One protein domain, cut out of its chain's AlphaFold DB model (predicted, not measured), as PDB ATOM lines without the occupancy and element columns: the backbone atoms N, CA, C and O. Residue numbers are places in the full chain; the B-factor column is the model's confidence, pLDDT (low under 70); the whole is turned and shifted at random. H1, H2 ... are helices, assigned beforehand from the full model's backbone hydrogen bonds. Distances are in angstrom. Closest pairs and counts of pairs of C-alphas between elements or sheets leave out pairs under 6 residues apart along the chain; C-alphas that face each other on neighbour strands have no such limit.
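This is residues 141 to 205 of the 206 residues of an uncharacterized protein of Labrenzia suaedae (UniProt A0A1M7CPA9). Two helices, H2 and H3, lie side by side as a hairpin; H4 begins beside H3 at Pro 189 and runs away from it, about perpendicular, and H1 bridges from H2, which it meets at its first residue, Pro 142, to H4, which it meets at its last, Ala 149, while it stays apart from H3. Together they make a small, rounded body of four helices, their packing mostly crossed, with residues 199 to 205 following H4 without a named element. The printed part has 65 residues with four named helices, in the order H1, H2, H3, H4, and no named strand; the class is all helix. It is compact, with a radius of gyration of the C-alphas of 10.1 A and spans of 25 by 21 by 20 A.

H1 is residues 142 to 149, 10.4 A from first to last C-alpha, and begins at C-alpha 142 at (307.510, 128.665, 352.259). H2 is residues 155 to 165, 16.1 A long. H3, the longest helix, is residues 169 to 183, 20.8 A long, with C-alpha 169 at (319.652, 127.671, 364.733). H4 is residues 189 to 198, 14.4 A long, and ends at C-alpha 198 at (317.635, 137.901, 354.055).

H1 and H2 touch, about perpendicular at 87 degrees, with the C-alphas of Pro 142 and Asp 158 the closest at 5.9 A. H1 and H3 are apart. H2 and H3 form a helical hairpin, at a shallow tilt of 20 degrees and opposite ways; their closest C-alphas, those of Ile 160 and Ala 172, are 4.9 A apart. H3 and H4 touch, about perpendicular at 74 degrees, closest at the C-alphas of Lys 177 and Pro 189, 5.1 A. H4 touches H1 about perpendicular at 73 degrees, with the C-alphas of Ala 149 and Ala 195 the closest at 5.6 A. H2 and H4 only just touch, with 3 pairs of C-alphas within 8 A; the closest are those of Ile 161 and Phe 196, 7.6 A apart. Their tilt is steep at 69 degrees, only just short of about perpendicular, and they run the same way. In H1, H2, H3 and H4 every O i to N i+4 pair is within hydrogen-bond range.

The two C-alphas farthest apart, those of Lys 166 and Gly 184, are 26.9 A apart. The first and last printed C-alphas, Asn 141 and Leu 205, are 20.6 A apart. The printed part has no cut, and the links H1 to H2, H2 to H3 and H3 to H4 are tight. The mean pLDDT of the printed part is 88.4, and no printed residue is under 70.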
ATOM      1  N   ASN A 141     305.637 133.132 352.196       83.12
ATOM      2  CA  ASN A 141     305.162 131.775 351.948       83.12
ATOM      3  C   ASN A 141     306.369 130.820 351.737       83.12
ATOM      4  O   ASN A 141     307.250 131.167 350.944       83.12
ATOM      5  N   PRO A 142     306.420 129.640 352.387       87.19
ATOM      6  CA  PRO A 142     307.510 128.665 352.259       87.19
ATOM      7  C   PRO A 142     307.882 128.310 350.813       87.19
ATOM      8  O   PRO A 142     309.062 128.272 350.465       87.19
ATOM      9  N   THR A 143     306.897 128.167 349.927       87.38
ATOM     10  CA  THR A 143     307.121 127.952 348.491       87.38
ATOM     11  C   THR A 143     307.870 129.125 347.861       87.38
ATOM     12  O   THR A 143     308.844 128.930 347.137       87.38
ATOM     13  N   MET A 144     307.479 130.360 348.183       87.06
ATOM     14  CA  MET A 144     308.146 131.573 347.687       87.06
ATOM     15  C   MET A 144     309.546 131.751 348.283       87.06
ATOM     16  O   MET A 144     310.434 132.301 347.634       87.06
ATOM     17  N   VAL A 145     309.763 131.315 349.525       87.75
ATOM     18  CA  VAL A 145     311.091 131.288 350.161       87.75
ATOM     19  C   VAL A 145     312.006 130.310 349.430       87.75
ATOM     20  O   VAL A 145     313.106 130.702 349.045       87.75
ATOM     21  N   ALA A 146     311.540 129.085 349.169       90.19
ATOM     22  CA  ALA A 146     312.294 128.079 348.425       90.19
ATOM     23  C   ALA A 146     312.682 128.577 347.026       90.19
ATOM     24  O   ALA A 146     313.860 128.556 346.664       90.19
ATOM     25  N   VAL A 147     311.707 129.111 346.281       89.50
ATOM     26  CA  VAL A 147     311.921 129.651 344.930       89.50
ATOM     27  C   VAL A 147     312.947 130.784 344.939       89.50
ATOM     28  O   VAL A 147     313.892 130.744 344.154       89.50
ATOM     29  N   ARG A 148     312.828 131.759 345.854       88.75
ATOM     30  CA  ARG A 148     313.803 132.861 345.975       88.75
ATOM     31  C   ARG A 148     315.200 132.371 346.335       88.75
ATOM     32  O   ARG A 148     316.175 132.851 345.771       88.75
ATOM     33  N   ALA A 149     315.299 131.397 347.236       89.50
ATOM     34  CA  ALA A 149     316.571 130.787 347.608       89.50
ATOM     35  C   ALA A 149     317.200 129.963 346.466       89.50
ATOM     36  O   ALA A 149     318.379 129.622 346.548       89.50
ATOM     37  N   GLY A 150     316.452 129.677 345.393       89.19
ATOM     38  CA  GLY A 150     316.918 128.899 344.245       89.19
ATOM     39  C   GLY A 150     316.856 127.388 344.469       89.19
ATOM     40  O   GLY A 150     317.634 126.654 343.862       89.19
ATOM     41  N   ILE A 151     315.959 126.921 345.339       92.06
ATOM     42  CA  ILE A 151     315.752 125.501 345.644       92.06
ATOM     43  C   ILE A 151     314.305 125.080 345.345       92.06
ATOM     44  O   ILE A 151     313.396 125.908 345.264       92.06
ATOM     45  N   LYS A 152     314.062 123.776 345.193       92.06
ATOM     46  CA  LYS A 152     312.698 123.241 345.059       92.06
ATOM     47  C   LYS A 152     312.005 123.261 346.421       92.06
ATOM     48  O   LYS A 152     312.640 123.016 347.446       92.06
ATOM     49  N   TYR A 153     310.701 123.525 346.439       90.00
ATOM     50  CA  TYR A 153     309.919 123.374 347.664       90.00
ATOM     51  C   TYR A 153     309.897 121.904 348.111       90.00
ATOM     52  O   TYR A 153     309.771 120.996 347.287       90.00
ATOM     53  N   ALA A 154     310.027 121.691 349.417       89.00
ATOM     54  CA  ALA A 154     309.923 120.401 350.086       89.00
ATOM     55  C   ALA A 154     309.451 120.638 351.534       89.00
ATOM     56  O   ALA A 154     309.698 121.733 352.043       89.00
ATOM     57  N   PRO A 155     308.840 119.649 352.215       85.62
ATOM     58  CA  PRO A 155     308.371 119.804 353.599       85.62
ATOM     59  C   PRO A 155     309.447 120.297 354.580       85.62
ATOM     60  O   PRO A 155     309.157 120.995 355.546       85.62
ATOM     61  N   GLU A 156     310.720 119.990 354.320       89.56
ATOM     62  CA  GLU A 156     311.835 120.477 355.130       89.56
ATOM     63  C   GLU A 156     312.014 122.000 355.063       89.56
ATOM     64  O   GLU A 156     312.631 122.570 355.957       89.56
ATOM     65  N   VAL A 157     311.497 122.677 354.032       89.31
ATOM     66  CA  VAL A 157     311.507 124.146 353.948       89.31
ATOM     67  C   VAL A 157     310.654 124.732 355.069       89.31
ATOM     68  O   VAL A 157     311.128 125.621 355.781       89.31
ATOM     69  N   ASP A 158     309.445 124.208 355.270       85.31
ATOM     70  CA  ASP A 158     308.570 124.590 356.380       85.31
ATOM     71  C   ASP A 158     309.251 124.318 357.720       85.31
ATOM     72  O   ASP A 158     309.333 125.210 358.564       85.31
ATOM     73  N   GLU A 159     309.829 123.126 357.892       86.81
ATOM     74  CA  GLU A 159     310.538 122.759 359.122       86.81
ATOM     75  C   GLU A 159     311.712 123.703 359.420       86.81
ATOM     76  O   GLU A 159     311.873 124.149 360.556       86.81
ATOM     77  N   ILE A 160     312.520 124.056 358.415       89.06
ATOM     78  CA  ILE A 160     313.630 125.004 358.580       89.06
ATOM     79  C   ILE A 160     313.098 126.376 359.003       89.06
ATOM     80  O   ILE A 160     313.623 126.961 359.950       89.06
ATOM     81  N   ILE A 161     312.057 126.894 358.345       85.94
ATOM     82  CA  ILE A 161     311.463 128.199 358.683       85.94
ATOM     83  C   ILE A 161     310.916 128.192 360.119       85.94
ATOM     84  O   ILE A 161     311.180 129.131 360.878       85.94
ATOM     85  N   ILE A 162     310.224 127.121 360.523       80.81
ATOM     86  CA  ILE A 162     309.729 126.923 361.894       80.81
ATOM     87  C   ILE A 162     310.894 126.964 362.896       80.81
ATOM     88  O   ILE A 162     310.849 127.720 363.870       80.81
ATOM     89  N   LEU A 163     311.965 126.202 362.651       85.56
ATOM     90  CA  LEU A 163     313.143 126.144 363.529       85.56
ATOM     91  C   LEU A 163     313.860 127.500 363.635       85.56
ATOM     92  O   LEU A 163     314.310 127.887 364.718       85.56
ATOM     93  N   LEU A 164     313.927 128.265 362.541       83.75
ATOM     94  CA  LEU A 164     314.509 129.609 362.543       83.75
ATOM     95  C   LEU A 164     313.717 130.597 363.397       83.75
ATOM     96  O   LEU A 164     314.322 131.444 364.060       83.75
ATOM     97  N   VAL A 165     312.389 130.490 363.438       76.81
ATOM     98  CA  VAL A 165     311.569 131.330 364.326       76.81
ATOM     99  C   VAL A 165     311.670 130.909 365.776       76.81
ATOM    100  O   VAL A 165     311.810 131.777 366.640       76.81
ATOM    101  N   LYS A 166     311.739 129.603 366.041       75.00
ATOM    102  CA  LYS A 166     312.022 129.064 367.379       75.00
ATOM    103  C   LYS A 166     313.437 129.384 367.877       75.00
ATOM    104  O   LYS A 166     313.799 128.997 368.983       75.00
ATOM    105  N   LYS A 167     314.247 130.100 367.082       79.62
ATOM    106  CA  LYS A 167     315.662 130.410 367.343       79.62
ATOM    107  C   LYS A 167     316.517 129.148 367.546       79.62
ATOM    108  O   LYS A 167     317.617 129.227 368.089       79.62
ATOM    109  N   GLN A 168     316.062 128.000 367.045       82.50
ATOM    110  CA  GLN A 168     316.765 126.716 367.085       82.50
ATOM    111  C   GLN A 168     317.737 126.620 365.902       82.50
ATOM    112  O   GLN A 168     317.596 125.791 365.005       82.50
ATOM    113  N   LYS A 169     318.737 127.513 365.878       86.25
ATOM    114  CA  LYS A 169     319.652 127.671 364.733       86.25
ATOM    115  C   LYS A 169     320.380 126.371 364.374       86.25
ATOM    116  O   LYS A 169     320.500 126.056 363.196       86.25
ATOM    117  N   ASN A 170     320.832 125.610 365.370       89.50
ATOM    118  CA  ASN A 170     321.586 124.373 365.142       89.50
ATOM    119  C   ASN A 170     320.728 123.290 364.469       89.50
ATOM    120  O   ASN A 170     321.179 122.632 363.535       89.50
ATOM    121  N   GLU A 171     319.471 123.146 364.894       90.44
ATOM    122  CA  GLU A 171     318.522 122.208 364.285       90.44
ATOM    123  C   GLU A 171     318.139 122.652 362.868       90.44
ATOM    124  O   GLU A 171     318.096 121.828 361.953       90.44
ATOM    125  N   ALA A 172     317.942 123.960 362.656       90.75
ATOM    126  CA  ALA A 172     317.677 124.515 361.330       90.75
ATOM    127  C   ALA A 172     318.831 124.224 360.357       90.75
ATOM    128  O   ALA A 172     318.596 123.790 359.232       90.75
ATOM    129  N   VAL A 173     320.083 124.393 360.799       94.38
ATOM    130  CA  VAL A 173     321.292 124.065 360.023       94.38
ATOM    131  C   VAL A 173     321.359 122.568 359.701       94.38
ATOM    132  O   VAL A 173     321.644 122.192 358.561       94.38
ATOM    133  N   ALA A 174     321.042 121.697 360.664       93.38
ATOM    134  CA  ALA A 174     320.997 120.255 360.431       93.38
ATOM    135  C   ALA A 174     319.947 119.877 359.370       93.38
ATOM    136  O   ALA A 174     320.244 119.101 358.457       93.38
ATOM    137  N   LYS A 175     318.749 120.469 359.429       93.81
ATOM    138  CA  LYS A 175     317.691 120.269 358.425       93.81
ATOM    139  C   LYS A 175     318.055 120.854 357.060       93.81
ATOM    140  O   LYS A 175     317.865 120.180 356.050       93.81
ATOM    141  N   ALA A 176     318.675 122.032 357.021       94.44
ATOM    142  CA  ALA A 176     319.200 122.638 355.798       94.44
ATOM    143  C   ALA A 176     320.226 121.732 355.106       94.44
ATOM    144  O   ALA A 176     320.167 121.545 353.892       94.44
ATOM    145  N   LYS A 177     321.116 121.086 355.869       94.88
ATOM    146  CA  LYS A 177     322.070 120.105 355.331       94.88
ATOM    147  C   LYS A 177     321.370 118.918 354.667       94.88
ATOM    148  O   LYS A 177     321.781 118.495 353.587       94.88
ATOM    149  N   VAL A 178     320.319 118.385 355.293       93.88
ATOM    150  CA  VAL A 178     319.518 117.286 354.725       93.88
ATOM    151  C   VAL A 178     318.839 117.729 353.431       93.88
ATOM    152  O   VAL A 178     318.922 117.017 352.431       93.88
ATOM    153  N   LEU A 179     318.227 118.913 353.430       94.94
ATOM    154  CA  LEU A 179     317.536 119.472 352.271       94.94
ATOM    155  C   LEU A 179     318.483 119.685 351.080       94.94
ATOM    156  O   LEU A 179     318.203 119.207 349.981       94.94
ATOM    157  N   LEU A 180     319.635 120.325 351.305       94.50
ATOM    158  CA  LEU A 180     320.648 120.550 350.268       94.50
ATOM    159  C   LEU A 180     321.165 119.230 349.689       94.50
ATOM    160  O   LEU A 180     321.272 119.093 348.470       94.50
ATOM    161  N   ARG A 181     321.415 118.228 350.547       93.50
ATOM    162  CA  ARG A 181     321.844 116.892 350.111       93.50
ATOM    163  C   ARG A 181     320.777 116.200 349.263       93.50
ATOM    164  O   ARG A 181     321.121 115.640 348.229       93.50
ATOM    165  N   LYS A 182     319.505 116.249 349.672       92.56
ATOM    166  CA  LYS A 182     318.384 115.662 348.912       92.56
ATOM    167  C   LYS A 182     318.218 116.302 347.536       92.56
ATOM    168  O   LYS A 182     317.867 115.612 346.588       92.56
ATOM    169  N   GLN A 183     318.475 117.603 347.427       91.62
ATOM    170  CA  GLN A 183     318.318 118.344 346.175       91.62
ATOM    171  C   GLN A 183     319.597 118.430 345.331       91.62
ATOM    172  O   GLN A 183     319.566 119.018 344.252       91.62
ATOM    173  N   GLY A 184     320.717 117.864 345.792       90.44
ATOM    174  CA  GLY A 184     321.995 117.916 345.074       90.44
ATOM    175  C   GLY A 184     322.591 119.324 344.961       90.44
ATOM    176  O   GLY A 184     323.393 119.583 344.064       90.44
ATOM    177  N   VAL A 185     322.209 120.247 345.848       90.50
ATOM    178  CA  VAL A 185     322.664 121.643 345.815       90.50
ATOM    179  C   VAL A 185     323.982 121.767 346.577       90.50
ATOM    180  O   VAL A 185     324.055 121.484 347.774       90.50
ATOM    181  N   LYS A 186     325.034 122.222 345.891       87.56
ATOM    182  CA  LYS A 186     326.340 122.514 346.496       87.56
ATOM    183  C   LYS A 186     326.327 123.914 347.120       87.56
ATOM    184  O   LYS A 186     326.755 124.874 346.495       87.56
ATOM    185  N   ALA A 187     325.823 124.016 348.344       89.00
ATOM    186  CA  ALA A 187     325.878 125.221 349.170       89.00
ATOM    187  C   ALA A 187     326.184 124.842 350.626       89.00
ATOM    188  O   ALA A 187     325.992 123.685 351.018       89.00
ATOM    189  N   LYS A 188     326.648 125.796 351.441       93.00
ATOM    190  CA  LYS A 188     326.748 125.557 352.886       93.00
ATOM    191  C   LYS A 188     325.351 125.672 353.509       93.00
ATOM    192  O   LYS A 188     324.592 126.567 353.130       93.00
ATOM    193  N   PRO A 189     324.991 124.805 354.470       93.94
ATOM    194  CA  PRO A 189     323.713 124.899 355.175       93.94
ATOM    195  C   PRO A 189     323.451 126.289 355.769       93.94
ATOM    196  O   PRO A 189     322.327 126.780 355.725       93.94
ATOM    197  N   GLU A 190     324.488 126.955 356.273       94.12
ATOM    198  CA  GLU A 190     324.420 128.298 356.849       94.12
ATOM    199  C   GLU A 190     324.027 129.362 355.821       94.12
ATOM    200  O   GLU A 190     323.319 130.309 356.168       94.12
ATOM    201  N   ASP A 191     324.445 129.203 354.567       93.00
ATOM    202  CA  ASP A 191     324.114 130.139 353.492       93.00
ATOM    203  C   ASP A 191     322.655 129.972 353.060       93.00
ATOM    204  O   ASP A 191     321.983 130.962 352.785       93.00
ATOM    205  N   LEU A 192     322.109 128.749 353.127       92.50
ATOM    206  CA  LEU A 192     320.673 128.519 352.937       92.50
ATOM    207  C   LEU A 192     319.842 129.165 354.051       92.50
ATOM    208  O   LEU A 192     318.825 129.803 353.781       92.50
ATOM    209  N   ILE A 193     320.292 129.051 355.303       92.75
ATOM    210  CA  ILE A 193     319.642 129.735 356.426       92.75
ATOM    211  C   ILE A 193     319.659 131.256 356.228       92.75
ATOM    212  O   ILE A 193     318.632 131.912 356.422       92.75
ATOM    213  N   LYS A 194     320.802 131.820 355.818       90.56
ATOM    214  CA  LYS A 194     320.908 133.251 355.503       90.56
ATOM    215  C   LYS A 194     319.985 133.640 354.352       90.56
ATOM    216  O   LYS A 194     319.284 134.632 354.495       90.56
ATOM    217  N   ALA A 195     319.928 132.850 353.277       90.25
ATOM    218  CA  ALA A 195     319.049 133.083 352.128       90.25
ATOM    219  C   ALA A 195     317.585 133.209 352.563       90.25
ATOM    220  O   ALA A 195     316.894 134.167 352.207       90.25
ATOM    221  N   PHE A 196     317.133 132.287 353.419       89.56
ATOM    222  CA  PHE A 196     315.774 132.307 353.959       89.56
ATOM    223  C   PHE A 196     315.516 133.562 354.802       89.56
ATOM    224  O   PHE A 196     314.438 134.140 354.714       89.56
ATOM    225  N   GLN A 197     316.494 134.009 355.594       86.50
ATOM    226  CA  GLN A 197     316.366 135.179 356.472       86.50
ATOM    227  C   GLN A 197     316.475 136.525 355.747       86.50
ATOM    228  O   GLN A 197     315.785 137.468 356.124       86.50
ATOM    229  N   SER A 198     317.349 136.640 354.746       84.62
ATOM    230  CA  SER A 198     317.635 137.901 354.055       84.62
ATOM    231  C   SER A 198     316.770 138.124 352.817       84.62
ATOM    232  O   SER A 198     316.840 139.195 352.222       84.62
ATOM    233  N   GLY A 199     316.012 137.110 352.388       77.75
ATOM    234  CA  GLY A 199     315.248 137.147 351.140       77.75
ATOM    235  C   GLY A 199     316.117 137.171 349.878       77.75
ATOM    236  O   GLY A 199     315.596 137.484 348.811       77.75
ATOM    237  N   LYS A 200     317.413 136.846 350.002       84.88
ATOM    238  CA  LYS A 200     318.371 136.751 348.889       84.88
ATOM    239  C   LYS A 200     318.478 135.305 348.416       84.88
ATOM    240  O   LYS A 200     318.250 134.378 349.193       84.88
ATOM    241  N   SER A 201     318.850 135.107 347.162       87.69
ATOM    242  CA  SER A 201     319.147 133.786 346.615       87.69
ATOM    243  C   SER A 201     320.474 133.236 347.138       87.69
ATOM    244  O   SER A 201     321.368 133.985 347.535       87.69
ATOM    245  N   LEU A 202     320.644 131.910 347.087       87.25
ATOM    246  CA  LEU A 202     321.927 131.269 347.402       87.25
ATOM    247  C   LEU A 202     323.077 131.772 346.516       87.25
ATOM    248  O   LEU A 202     324.214 131.813 346.967       87.25
ATOM    249  N   LYS A 203     322.787 132.171 345.271       83.00
ATOM    250  CA  LYS A 203     323.791 132.700 344.338       83.00
ATOM    251  C   LYS A 203     324.328 134.066 344.754       83.00
ATOM    252  O   LYS A 203     325.464 134.377 344.445       83.00
ATOM    253  N   GLU A 204     323.517 134.870 345.436       78.50
ATOM    254  CA  GLU A 204     323.917 136.192 345.934       78.50
ATOM    255  C   GLU A 204     324.692 136.122 347.259       78.50
ATOM    256  O   GLU A 204     325.176 137.145 347.742       78.50
ATOM    257  N   LEU A 205     324.743 134.942 347.886       79.44
ATOM    258  CA  LEU A 205     325.380 134.707 349.183       79.44
ATOM    259  C   LEU A 205     326.630 133.819 349.105       79.44
ATOM    260  O   LEU A 205     327.344 133.729 350.104       79.44
TER     261      LEU A 205